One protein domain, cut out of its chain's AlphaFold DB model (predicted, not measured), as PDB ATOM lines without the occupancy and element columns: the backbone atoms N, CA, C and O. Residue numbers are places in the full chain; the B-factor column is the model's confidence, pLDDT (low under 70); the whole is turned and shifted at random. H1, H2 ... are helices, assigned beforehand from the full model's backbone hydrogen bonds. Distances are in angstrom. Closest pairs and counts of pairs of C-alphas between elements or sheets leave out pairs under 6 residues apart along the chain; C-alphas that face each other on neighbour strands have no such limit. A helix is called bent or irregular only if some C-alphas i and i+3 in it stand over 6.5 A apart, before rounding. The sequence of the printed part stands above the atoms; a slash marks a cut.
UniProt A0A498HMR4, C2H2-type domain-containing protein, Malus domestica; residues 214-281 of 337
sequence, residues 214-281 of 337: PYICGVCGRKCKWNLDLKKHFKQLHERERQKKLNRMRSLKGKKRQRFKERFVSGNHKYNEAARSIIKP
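This is residues 214 to 281 of the 337 residues of the protein "C2H2-type domain-containing protein" of Malus domestica (UniProt A0A498HMR4). One long helix, H1, makes the length of a rod, and after it two shorter helices come back along it: H2 folds back over the last part of H1 as a helical hairpin, and H3 packs on H1 nearer its beginning, with H2 and H3 apart from each other. Before H1, residues 214 to 226 make a loop with no named element, its two sides tied by a short antiparallel pairing of residues 215 to 216 with 223 to 224. The printed part has 68 residues, with three named helices in the order H1, H2, H3 and no named strand; the class is all helix, and the helices hold 48 of the residues. The whole is loose, with a radius of gyration of the C-alphas of 13.8 A and spans of 44 by 21 by 17 A.

After the opening stretch comes H1, residues 227 to 251. H2, residues 254 to 266, touches H1, which meets it with residues 245 to 250 alone; the closest C-alphas are those of Met 249 and Arg 257, 6.0 A apart. The two run opposite ways at a shallow tilt of 16 degrees and form a helical hairpin. H3, residues 269 to 278, touches H1, which meets it with residues 230 to 238 alone; the closest C-alphas are those of Lys 231 and Ile 278, 6.1 A apart. These two run opposite ways at a steep tilt of 40 degrees. H2 and H3 are apart. In H3 every O i to N i+4 pair is within hydrogen-bond range; in H1 19 of 21 are, and in H2 8 of 9.

H1 begins at C-alpha 227, (46.815, 38.324, -27.892), and measures 35.1 A to C-alpha 251, (49.146, 64.038, -4.138). It is neither bent nor irregular, but only just: C-alphas 236 and 239 are 6.3 A apart. H2, from Gly 254 to Ser 266, measures 16.5 A and is only just irregular, with C-alphas 263 and 266 6.8 A apart. H3, from His 269 to Ile 278, measures 14.3 A and ends at C-alpha 278, (52.075, 40.974, -21.493).

The two C-alphas farthest apart are those of Lys 225 and Gly 254, 44.5 A; those of the first and last printed residues, Pro 214 and Pro 281, are 19.8 A apart. The printed part has no cut. The links from H1 to H2 and from H2 to H3 are tight, with 2 residues each. The mean pLDDT of the printed part is 87.3, and residues 280 to 281 are under 70.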
ATOM      1  N   PRO A 214      41.057  30.806 -25.346       80.88
ATOM      2  CA  PRO A 214      40.960  32.257 -25.314       80.88
ATOM      3  C   PRO A 214      41.975  32.846 -24.331       80.88
ATOM      4  O   PRO A 214      42.146  32.362 -23.216       80.88
ATOM      5  N   TYR A 215      42.623  33.945 -24.717       83.75
ATOM      6  CA  TYR A 215      43.646  34.592 -23.899       83.75
ATOM      7  C   TYR A 215      43.030  35.185 -22.626       83.75
ATOM      8  O   TYR A 215      42.182  36.069 -22.710       83.75
ATOM      9  N   ILE A 216      43.479  34.761 -21.445       86.88
ATOM     10  CA  ILE A 216      42.927  35.227 -20.163       86.88
ATOM     11  C   ILE A 216      43.810  36.324 -19.560       86.88
ATOM     12  O   ILE A 216      45.034  36.195 -19.480       86.88
ATOM     13  N   CYS A 217      43.202  37.418 -19.101       90.62
ATOM     14  CA  CYS A 217      43.917  38.444 -18.349       90.62
ATOM     15  C   CYS A 217      44.208  37.989 -16.914       90.62
ATOM     16  O   CYS A 217      43.286  37.808 -16.124       90.62
ATOM     17  N   GLY A 218      45.485  37.913 -16.528       87.25
ATOM     18  CA  GLY A 218      45.891  37.528 -15.167       87.25
ATOM     19  C   GLY A 218      45.482  38.501 -14.048       87.25
ATOM     20  O   GLY A 218      45.652  38.178 -12.877       87.25
ATOM     21  N   VAL A 219      44.951  39.689 -14.372       87.56
ATOM     22  CA  VAL A 219      44.499  40.671 -13.367       87.56
ATOM     23  C   VAL A 219      42.988  40.614 -13.136       87.56
ATOM     24  O   VAL A 219      42.563  40.653 -11.986       87.56
ATOM     25  N   CYS A 220      42.177  40.520 -14.195       87.88
ATOM     26  CA  CYS A 220      40.708  40.541 -14.097       87.88
ATOM     27  C   CYS A 220      40.009  39.255 -14.563       87.88
ATOM     28  O   CYS A 220      38.788  39.176 -14.494       87.88
ATOM     29  N   GLY A 221      40.742  38.270 -15.087       87.50
ATOM     30  CA  GLY A 221      40.173  37.023 -15.606       87.50
ATOM     31  C   GLY A 221      39.410  37.165 -16.928       87.50
ATOM     32  O   GLY A 221      38.812  36.197 -17.393       87.50
ATOM     33  N   ARG A 222      39.412  38.346 -17.567       90.19
ATOM     34  CA  ARG A 222      38.691  38.556 -18.830       90.19
ATOM     35  C   ARG A 222      39.312  37.728 -19.955       90.19
ATOM     36  O   ARG A 222      40.522  37.789 -20.172       90.19
ATOM     37  N   LYS A 223      38.457  37.010 -20.685       90.94
ATOM     38  CA  LYS A 223      38.802  36.259 -21.896       90.94
ATOM     39  C   LYS A 223      38.858  37.208 -23.100       90.94
ATOM     40  O   LYS A 223      37.913  37.955 -23.353       90.94
ATOM     41  N   CYS A 224      39.961  37.181 -23.832       86.94
ATOM     42  CA  CYS A 224      40.219  37.946 -25.046       86.94
ATOM     43  C   CYS A 224      40.407  36.982 -26.222       86.94
ATOM     44  O   CYS A 224      41.066  35.953 -26.089       86.94
ATOM     45  N   LYS A 225      39.859  37.334 -27.390       85.44
ATOM     46  CA  LYS A 225      39.932  36.497 -28.599       85.44
ATOM     47  C   LYS A 225      41.356  36.415 -29.155       85.44
ATOM     48  O   LYS A 225      41.795  35.352 -29.575       85.44
ATOM     49  N   TRP A 226      42.103  37.518 -29.092       84.56
ATOM     50  CA  TRP A 226      43.460  37.615 -29.630       84.56
ATOM     51  C   TRP A 226      44.460  38.150 -28.598       84.56
ATOM     52  O   TRP A 226      44.113  38.919 -27.699       84.56
ATOM     53  N   ASN A 227      45.746  37.814 -28.762       83.25
ATOM     54  CA  ASN A 227      46.815  38.324 -27.892       83.25
ATOM     55  C   ASN A 227      46.942  39.856 -27.960       83.25
ATOM     56  O   ASN A 227      47.238  40.508 -26.957       83.25
ATOM     57  N   LEU A 228      46.701  40.433 -29.140       85.06
ATOM     58  CA  LEU A 228      46.708  41.880 -29.331       85.06
ATOM     59  C   LEU A 228      45.597  42.553 -28.516       85.06
ATOM     60  O   LEU A 228      45.835  43.602 -27.919       85.06
ATOM     61  N   ASP A 229      44.426  41.924 -28.423       87.69
ATOM     62  CA  ASP A 229      43.311  42.428 -27.621       87.69
ATOM     63  C   ASP A 229      43.612  42.327 -26.132       87.69
ATOM     64  O   ASP A 229      43.328  43.270 -25.399       87.69
ATOM     65  N   LEU A 230      44.275  41.254 -25.687       89.69
ATOM     66  CA  LEU A 230      44.761  41.150 -24.311       89.69
ATOM     67  C   LEU A 230      45.764  42.271 -23.983       89.69
ATOM     68  O   LEU A 230      45.672  42.897 -22.926       89.69
ATOM     69  N   LYS A 231      46.696  42.576 -24.897       89.19
ATOM     70  CA  LYS A 231      47.648  43.692 -24.742       89.19
ATOM     71  C   LYS A 231      46.941  45.042 -24.685       89.19
ATOM     72  O   LYS A 231      47.239  45.845 -23.800       89.19
ATOM     73  N   LYS A 232      45.999  45.295 -25.601       92.06
ATOM     74  CA  LYS A 232      45.185  46.521 -25.616       92.06
ATOM     75  C   LYS A 232      44.385  46.649 -24.326       92.06
ATOM     76  O   LYS A 232      44.452  47.686 -23.680       92.06
ATOM     77  N   HIS A 233      43.712  45.583 -23.910       92.31
ATOM     78  CA  HIS A 233      42.958  45.515 -22.666       92.31
ATOM     79  C   HIS A 233      43.836  45.829 -21.445       92.31
ATOM     80  O   HIS A 233      43.457  46.656 -20.617       92.31
ATOM     81  N   PHE A 234      45.033  45.243 -21.358       92.56
ATOM     82  CA  PHE A 234      45.951  45.481 -20.245       92.56
ATOM     83  C   PHE A 234      46.418  46.942 -20.170       92.56
ATOM     84  O   PHE A 234      46.346  47.558 -19.103       92.56
ATOM     85  N   LYS A 235      46.832  47.522 -21.306       90.81
ATOM     86  CA  LYS A 235      47.242  48.935 -21.398       90.81
ATOM     87  C   LYS A 235      46.079  49.894 -21.136       90.81
ATOM     88  O   LYS A 235      46.207  50.915 -20.470       90.81
ATOM     89  N   GLN A 236      44.897  49.572 -21.646       92.00
ATOM     90  CA  GLN A 236      43.747  50.448 -21.503       92.00
ATOM     91  C   GLN A 236      43.122  50.373 -20.117       92.00
ATOM     92  O   GLN A 236      42.656  51.396 -19.637       92.00
ATOM     93  N   LEU A 237      43.055  49.219 -19.467       92.56
ATOM     94  CA  LEU A 237      42.324  49.097 -18.208       92.56
ATOM     95  C   LEU A 237      43.282  49.151 -17.018       92.56
ATOM     96  O   LEU A 237      43.235  50.086 -16.219       92.56
ATOM     97  N   HIS A 238      44.219  48.207 -16.954       90.94
ATOM     98  CA  HIS A 238      45.066  48.012 -15.780       90.94
ATOM     99  C   HIS A 238      46.183  49.044 -15.647       90.94
ATOM    100  O   HIS A 238      46.474  49.497 -14.539       90.94
ATOM    101  N   GLU A 239      46.789  49.468 -16.754       91.50
ATOM    102  CA  GLU A 239      47.811  50.516 -16.713       91.50
ATOM    103  C   GLU A 239      47.203  51.881 -16.347       91.50
ATOM    104  O   GLU A 239      47.721  52.556 -15.453       91.50
ATOM    105  N   ARG A 240      46.040  52.248 -16.916       92.56
ATOM    106  CA  ARG A 240      45.305  53.466 -16.515       92.56
ATOM    107  C   ARG A 240      44.871  53.423 -15.050       92.56
ATOM    108  O   ARG A 240      45.043  54.413 -14.338       92.56
ATOM    109  N   GLU A 241      44.335  52.302 -14.571       92.00
ATOM    110  CA  GLU A 241      43.925  52.147 -13.170       92.00
ATOM    111  C   GLU A 241      45.118  52.291 -12.211       92.00
ATOM    112  O   GLU A 241      45.056  53.040 -11.228       92.00
ATOM    113  N   ARG A 242      46.242  51.639 -12.527       90.81
ATOM    114  CA  ARG A 242      47.482  51.766 -11.757       90.81
ATOM    115  C   ARG A 242      47.985  53.204 -11.755       90.81
ATOM    116  O   ARG A 242      48.356  53.712 -10.697       90.81
ATOM    117  N   GLN A 243      47.962  53.877 -12.902       92.12
ATOM    118  CA  GLN A 243      48.415  55.259 -13.001       92.12
ATOM    119  C   GLN A 243      47.548  56.205 -12.165       92.12
ATOM    120  O   GLN A 243      48.086  57.064 -11.468       92.12
ATOM    121  N   LYS A 244      46.223  56.001 -12.133       93.25
ATOM    122  CA  LYS A 244      45.318  56.748 -11.241       93.25
ATOM    123  C   LYS A 244      45.696  56.561  -9.768       93.25
ATOM    124  O   LYS A 244      45.813  57.548  -9.040       93.25
ATOM    125  N   LYS A 245      45.968  55.323  -9.331       91.88
ATOM    126  CA  LYS A 245      46.421  55.029  -7.956       91.88
ATOM    127  C   LYS A 245      47.763  55.700  -7.647       91.88
ATOM    128  O   LYS A 245      47.914  56.308  -6.589       91.88
ATOM    129  N   LEU A 246      48.722  55.660  -8.574       91.31
ATOM    130  CA  LEU A 246      50.027  56.308  -8.410       91.31
ATOM    131  C   LEU A 246      49.927  57.838  -8.369       91.31
ATOM    132  O   LEU A 246      50.617  58.472  -7.574       91.31
ATOM    133  N   ASN A 247      49.060  58.439  -9.183       94.44
ATOM    134  CA  ASN A 247      48.811  59.881  -9.166       94.44
ATOM    135  C   ASN A 247      48.158  60.310  -7.848       94.44
ATOM    136  O   ASN A 247      48.601  61.277  -7.232       94.44
ATOM    137  N   ARG A 248      47.180  59.541  -7.350       92.81
ATOM    138  CA  ARG A 248      46.584  59.782  -6.030       92.81
ATOM    139  C   ARG A 248      47.602  59.623  -4.901       92.81
ATOM    140  O   ARG A 248      47.624  60.431  -3.984       92.81
ATOM    141  N   MET A 249      48.479  58.625  -4.971       93.00
ATOM    142  CA  MET A 249      49.562  58.464  -3.997       93.00
ATOM    143  C   MET A 249      50.534  59.655  -4.024       93.00
ATOM    144  O   MET A 249      51.036  60.041  -2.971       93.00
ATOM    145  N   ARG A 250      50.812  60.232  -5.203       92.00
ATOM    146  CA  ARG A 250      51.689  61.404  -5.354       92.00
ATOM    147  C   ARG A 250      51.107  62.677  -4.733       92.00
ATOM    148  O   ARG A 250      51.881  63.472  -4.213       92.00
ATOM    149  N   SER A 251      49.785  62.860  -4.747       92.25
ATOM    150  CA  SER A 251      49.146  64.038  -4.138       92.25
ATOM    151  C   SER A 251      48.984  63.942  -2.618       92.25
ATOM    152  O   SER A 251      48.866  64.962  -1.942       92.25
ATOM    153  N   LEU A 252      49.007  62.733  -2.051       94.00
ATOM    154  CA  LEU A 252      48.957  62.522  -0.605       94.00
ATOM    155  C   LEU A 252      50.352  62.682   0.023       94.00
ATOM    156  O   LEU A 252      51.347  62.199  -0.514       94.00
ATOM    157  N   LYS A 253      50.425  63.297   1.209       94.25
ATOM    158  CA  LYS A 253      51.668  63.483   1.982       94.25
ATOM    159  C   LYS A 253      51.578  62.829   3.372       94.25
ATOM    160  O   LYS A 253      50.491  62.487   3.844       94.25
ATOM    161  N   GLY A 254      52.733  62.618   4.005       94.50
ATOM    162  CA  GLY A 254      52.851  62.125   5.386       94.50
ATOM    163  C   GLY A 254      52.239  60.740   5.640       94.50
ATOM    164  O   GLY A 254      52.225  59.877   4.758       94.50
ATOM    165  N   LYS A 255      51.684  60.537   6.845       92.19
ATOM    166  CA  LYS A 255      51.073  59.264   7.290       92.19
ATOM    167  C   LYS A 255      49.949  58.778   6.358       92.19
ATOM    168  O   LYS A 255      49.781  57.578   6.155       92.19
ATOM    169  N   LYS A 256      49.215  59.699   5.721       90.88
ATOM    170  CA  LYS A 256      48.146  59.379   4.756       90.88
ATOM    171  C   LYS A 256      48.696  58.742   3.475       90.88
ATOM    172  O   LYS A 256      48.083  57.818   2.941       90.88
ATOM    173  N   ARG A 257      49.872  59.180   3.011       92.75
ATOM    174  CA  ARG A 257      50.579  58.574   1.870       92.75
ATOM    175  C   ARG A 257      51.023  57.149   2.185       92.75
ATOM    176  O   ARG A 257      50.854  56.269   1.345       92.75
ATOM    177  N   GLN A 258      51.563  56.929   3.383       90.81
ATOM    178  CA  GLN A 258      52.037  55.616   3.818       90.81
ATOM    179  C   GLN A 258      50.891  54.598   3.881       90.81
ATOM    180  O   GLN A 258      50.953  53.581   3.192       90.81
ATOM    181  N   ARG A 259      49.785  54.946   4.553       91.50
ATOM    182  CA  ARG A 259      48.577  54.104   4.612       91.50
ATOM    183  C   ARG A 259      48.012  53.785   3.222       91.50
ATOM    184  O   ARG A 259      47.583  52.663   2.962       91.50
ATOM    185  N   PHE A 260      48.024  54.754   2.302       92.12
ATOM    186  CA  PHE A 260      47.564  54.543   0.923       92.12
ATOM    187  C   PHE A 260      48.501  53.617   0.129       92.12
ATOM    188  O   PHE A 260      48.033  52.755  -0.616       92.12
ATOM    189  N   LYS A 261      49.822  53.768   0.294       90.19
ATOM    190  CA  LYS A 261      50.828  52.906  -0.342       90.19
ATOM    191  C   LYS A 261      50.684  51.461   0.128       90.19
ATOM    192  O   LYS A 261      50.666  50.562  -0.709       90.19
ATOM    193  N   GLU A 262      50.557  51.250   1.432       89.81
ATOM    194  CA  GLU A 262      50.370  49.926   2.030       89.81
ATOM    195  C   GLU A 262      49.094  49.272   1.490       89.81
ATOM    196  O   GLU A 262      49.167  48.181   0.931       89.81
ATOM    197  N   ARG A 263      47.963  49.987   1.505       86.69
ATOM    198  CA  ARG A 263      46.667  49.440   1.077       86.69
ATOM    199  C   ARG A 263      46.553  49.158  -0.428       86.69
ATOM    200  O   ARG A 263      45.903  48.191  -0.803       86.69
ATOM    201  N   PHE A 264      47.141  49.989  -1.297       83.38
ATOM    202  CA  PHE A 264      46.850  49.939  -2.744       83.38
ATOM    203  C   PHE A 264      48.052  49.705  -3.665       83.38
ATOM    204  O   PHE A 264      47.855  49.322  -4.818       83.38
ATOM    205  N   VAL A 265      49.284  49.961  -3.214       79.94
ATOM    206  CA  VAL A 265      50.486  49.906  -4.071       79.94
ATOM    207  C   VAL A 265      51.396  48.736  -3.698       79.94
ATOM    208  O   VAL A 265      51.969  48.112  -4.588       79.94
ATOM    209  N   SER A 266      51.514  48.416  -2.406       72.19
ATOM    210  CA  SER A 266      52.420  47.374  -1.908       72.19
ATOM    211  C   SER A 266      51.990  45.956  -2.325       72.19
ATOM    212  O   SER A 266      52.830  45.149  -2.706       72.19
ATOM    213  N   GLY A 267      50.680  45.689  -2.384       75.56
ATOM    214  CA  GLY A 267      50.102  44.381  -2.720       75.56
ATOM    215  C   GLY A 267      49.913  44.091  -4.215       75.56
ATOM    216  O   GLY A 267      49.148  43.197  -4.565       75.56
ATOM    217  N   ASN A 268      50.566  44.818  -5.125       81.75
ATOM    218  CA  ASN A 268      50.270  44.768  -6.567       81.75
ATOM    219  C   ASN A 268      50.933  43.589  -7.328       81.75
ATOM    220  O   ASN A 268      51.354  43.735  -8.480       81.75
ATOM    221  N   HIS A 269      51.061  42.425  -6.687       81.94
ATOM    222  CA  HIS A 269      51.751  41.245  -7.225       81.94
ATOM    223  C   HIS A 269      51.095  40.715  -8.513       81.94
ATOM    224  O   HIS A 269      51.800  40.518  -9.502       81.94
ATOM    225  N   LYS A 270      49.756  40.630  -8.556       84.31
ATOM    226  CA  LYS A 270      48.984  40.182  -9.735       84.31
ATOM    227  C   LYS A 270      49.260  41.022 -10.986       84.31
ATOM    228  O   LYS A 270      49.459  40.493 -12.076       84.31
ATOM    229  N   TYR A 271      49.333  42.348 -10.831       87.69
ATOM    230  CA  TYR A 271      49.689  43.243 -11.935       87.69
ATOM    231  C   TYR A 271      51.124  43.017 -12.397       87.69
ATOM    232  O   TYR A 271      51.377  42.977 -13.594       87.69
ATOM    233  N   ASN A 272      52.075  42.903 -11.465       85.75
ATOM    234  CA  ASN A 272      53.486  42.751 -11.813       85.75
ATOM    235  C   ASN A 272      53.737  41.445 -12.573       85.75
ATOM    236  O   ASN A 272      54.512  41.437 -13.526       85.75
ATOM    237  N   GLU A 273      53.069  40.365 -12.181       85.25
ATOM    238  CA  GLU A 273      53.127  39.080 -12.870       85.25
ATOM    239  C   GLU A 273      52.512  39.154 -14.275       85.25
ATOM    240  O   GLU A 273      53.174  38.819 -15.258       85.25
ATOM    241  N   ALA A 274      51.305  39.710 -14.404       86.19
ATOM    242  CA  ALA A 274      50.656  39.894 -15.702       86.19
ATOM    243  C   ALA A 274      51.411  40.880 -16.621       86.19
ATOM    244  O   ALA A 274      51.509  40.683 -17.829       86.19
ATOM    245  N   ALA A 275      52.021  41.929 -16.068       85.12
ATOM    246  CA  ALA A 275      52.838  42.868 -16.832       85.12
ATOM    247  C   ALA A 275      54.124  42.212 -17.357       85.12
ATOM    248  O   ALA A 275      54.585  42.561 -18.444       85.12
ATOM    249  N   ARG A 276      54.706  41.253 -16.620       82.81
ATOM    250  CA  ARG A 276      55.867  40.482 -17.098       82.81
ATOM    251  C   ARG A 276      55.518  39.607 -18.296       82.81
ATOM    252  O   ARG A 276      56.369  39.437 -19.157       82.81
ATOM    253  N   SER A 277      54.306  39.059 -18.354       77.88
ATOM    254  CA  SER A 277      53.882  38.209 -19.469       77.88
ATOM    255  C   SER A 277      53.356  38.999 -20.675       77.88
ATOM    256  O   SER A 277      53.496  38.524 -21.803       77.88
ATOM    257  N   ILE A 278      52.771  40.186 -20.457       81.50
ATOM    258  CA  ILE A 278      52.075  40.974 -21.493       81.50
ATOM    259  C   ILE A 278      52.890  42.181 -21.990       81.50
ATOM    260  O   ILE A 278      52.944  42.414 -23.200       81.50
ATOM    261  N   ILE A 279      53.476  42.978 -21.081       73.19
ATOM    262  CA  ILE A 279      54.170  44.239 -21.413       73.19
ATOM    263  C   ILE A 279      55.646  44.000 -21.682       73.19
ATOM    264  O   ILE A 279      56.165  44.474 -22.692       73.19
ATOM    265  N   LYS A 280      56.337  43.309 -20.771       64.12
ATOM    266  CA  LYS A 280      57.737  42.971 -21.012       64.12
ATOM    267  C   LYS A 280      57.746  41.947 -22.139       64.12
ATOM    268  O   LYS A 280      57.108  40.903 -21.986       64.12
ATOM    269  N   PRO A 281      58.413  42.216 -23.273       58.56
ATOM    270  CA  PRO A 281      58.610  41.151 -24.233       58.56
ATOM    271  C   PRO A 281      59.344  40.042 -23.475       58.56
ATOM    272  O   PRO A 281      60.244  40.337 -22.682       58.56
TER     273      PRO A 281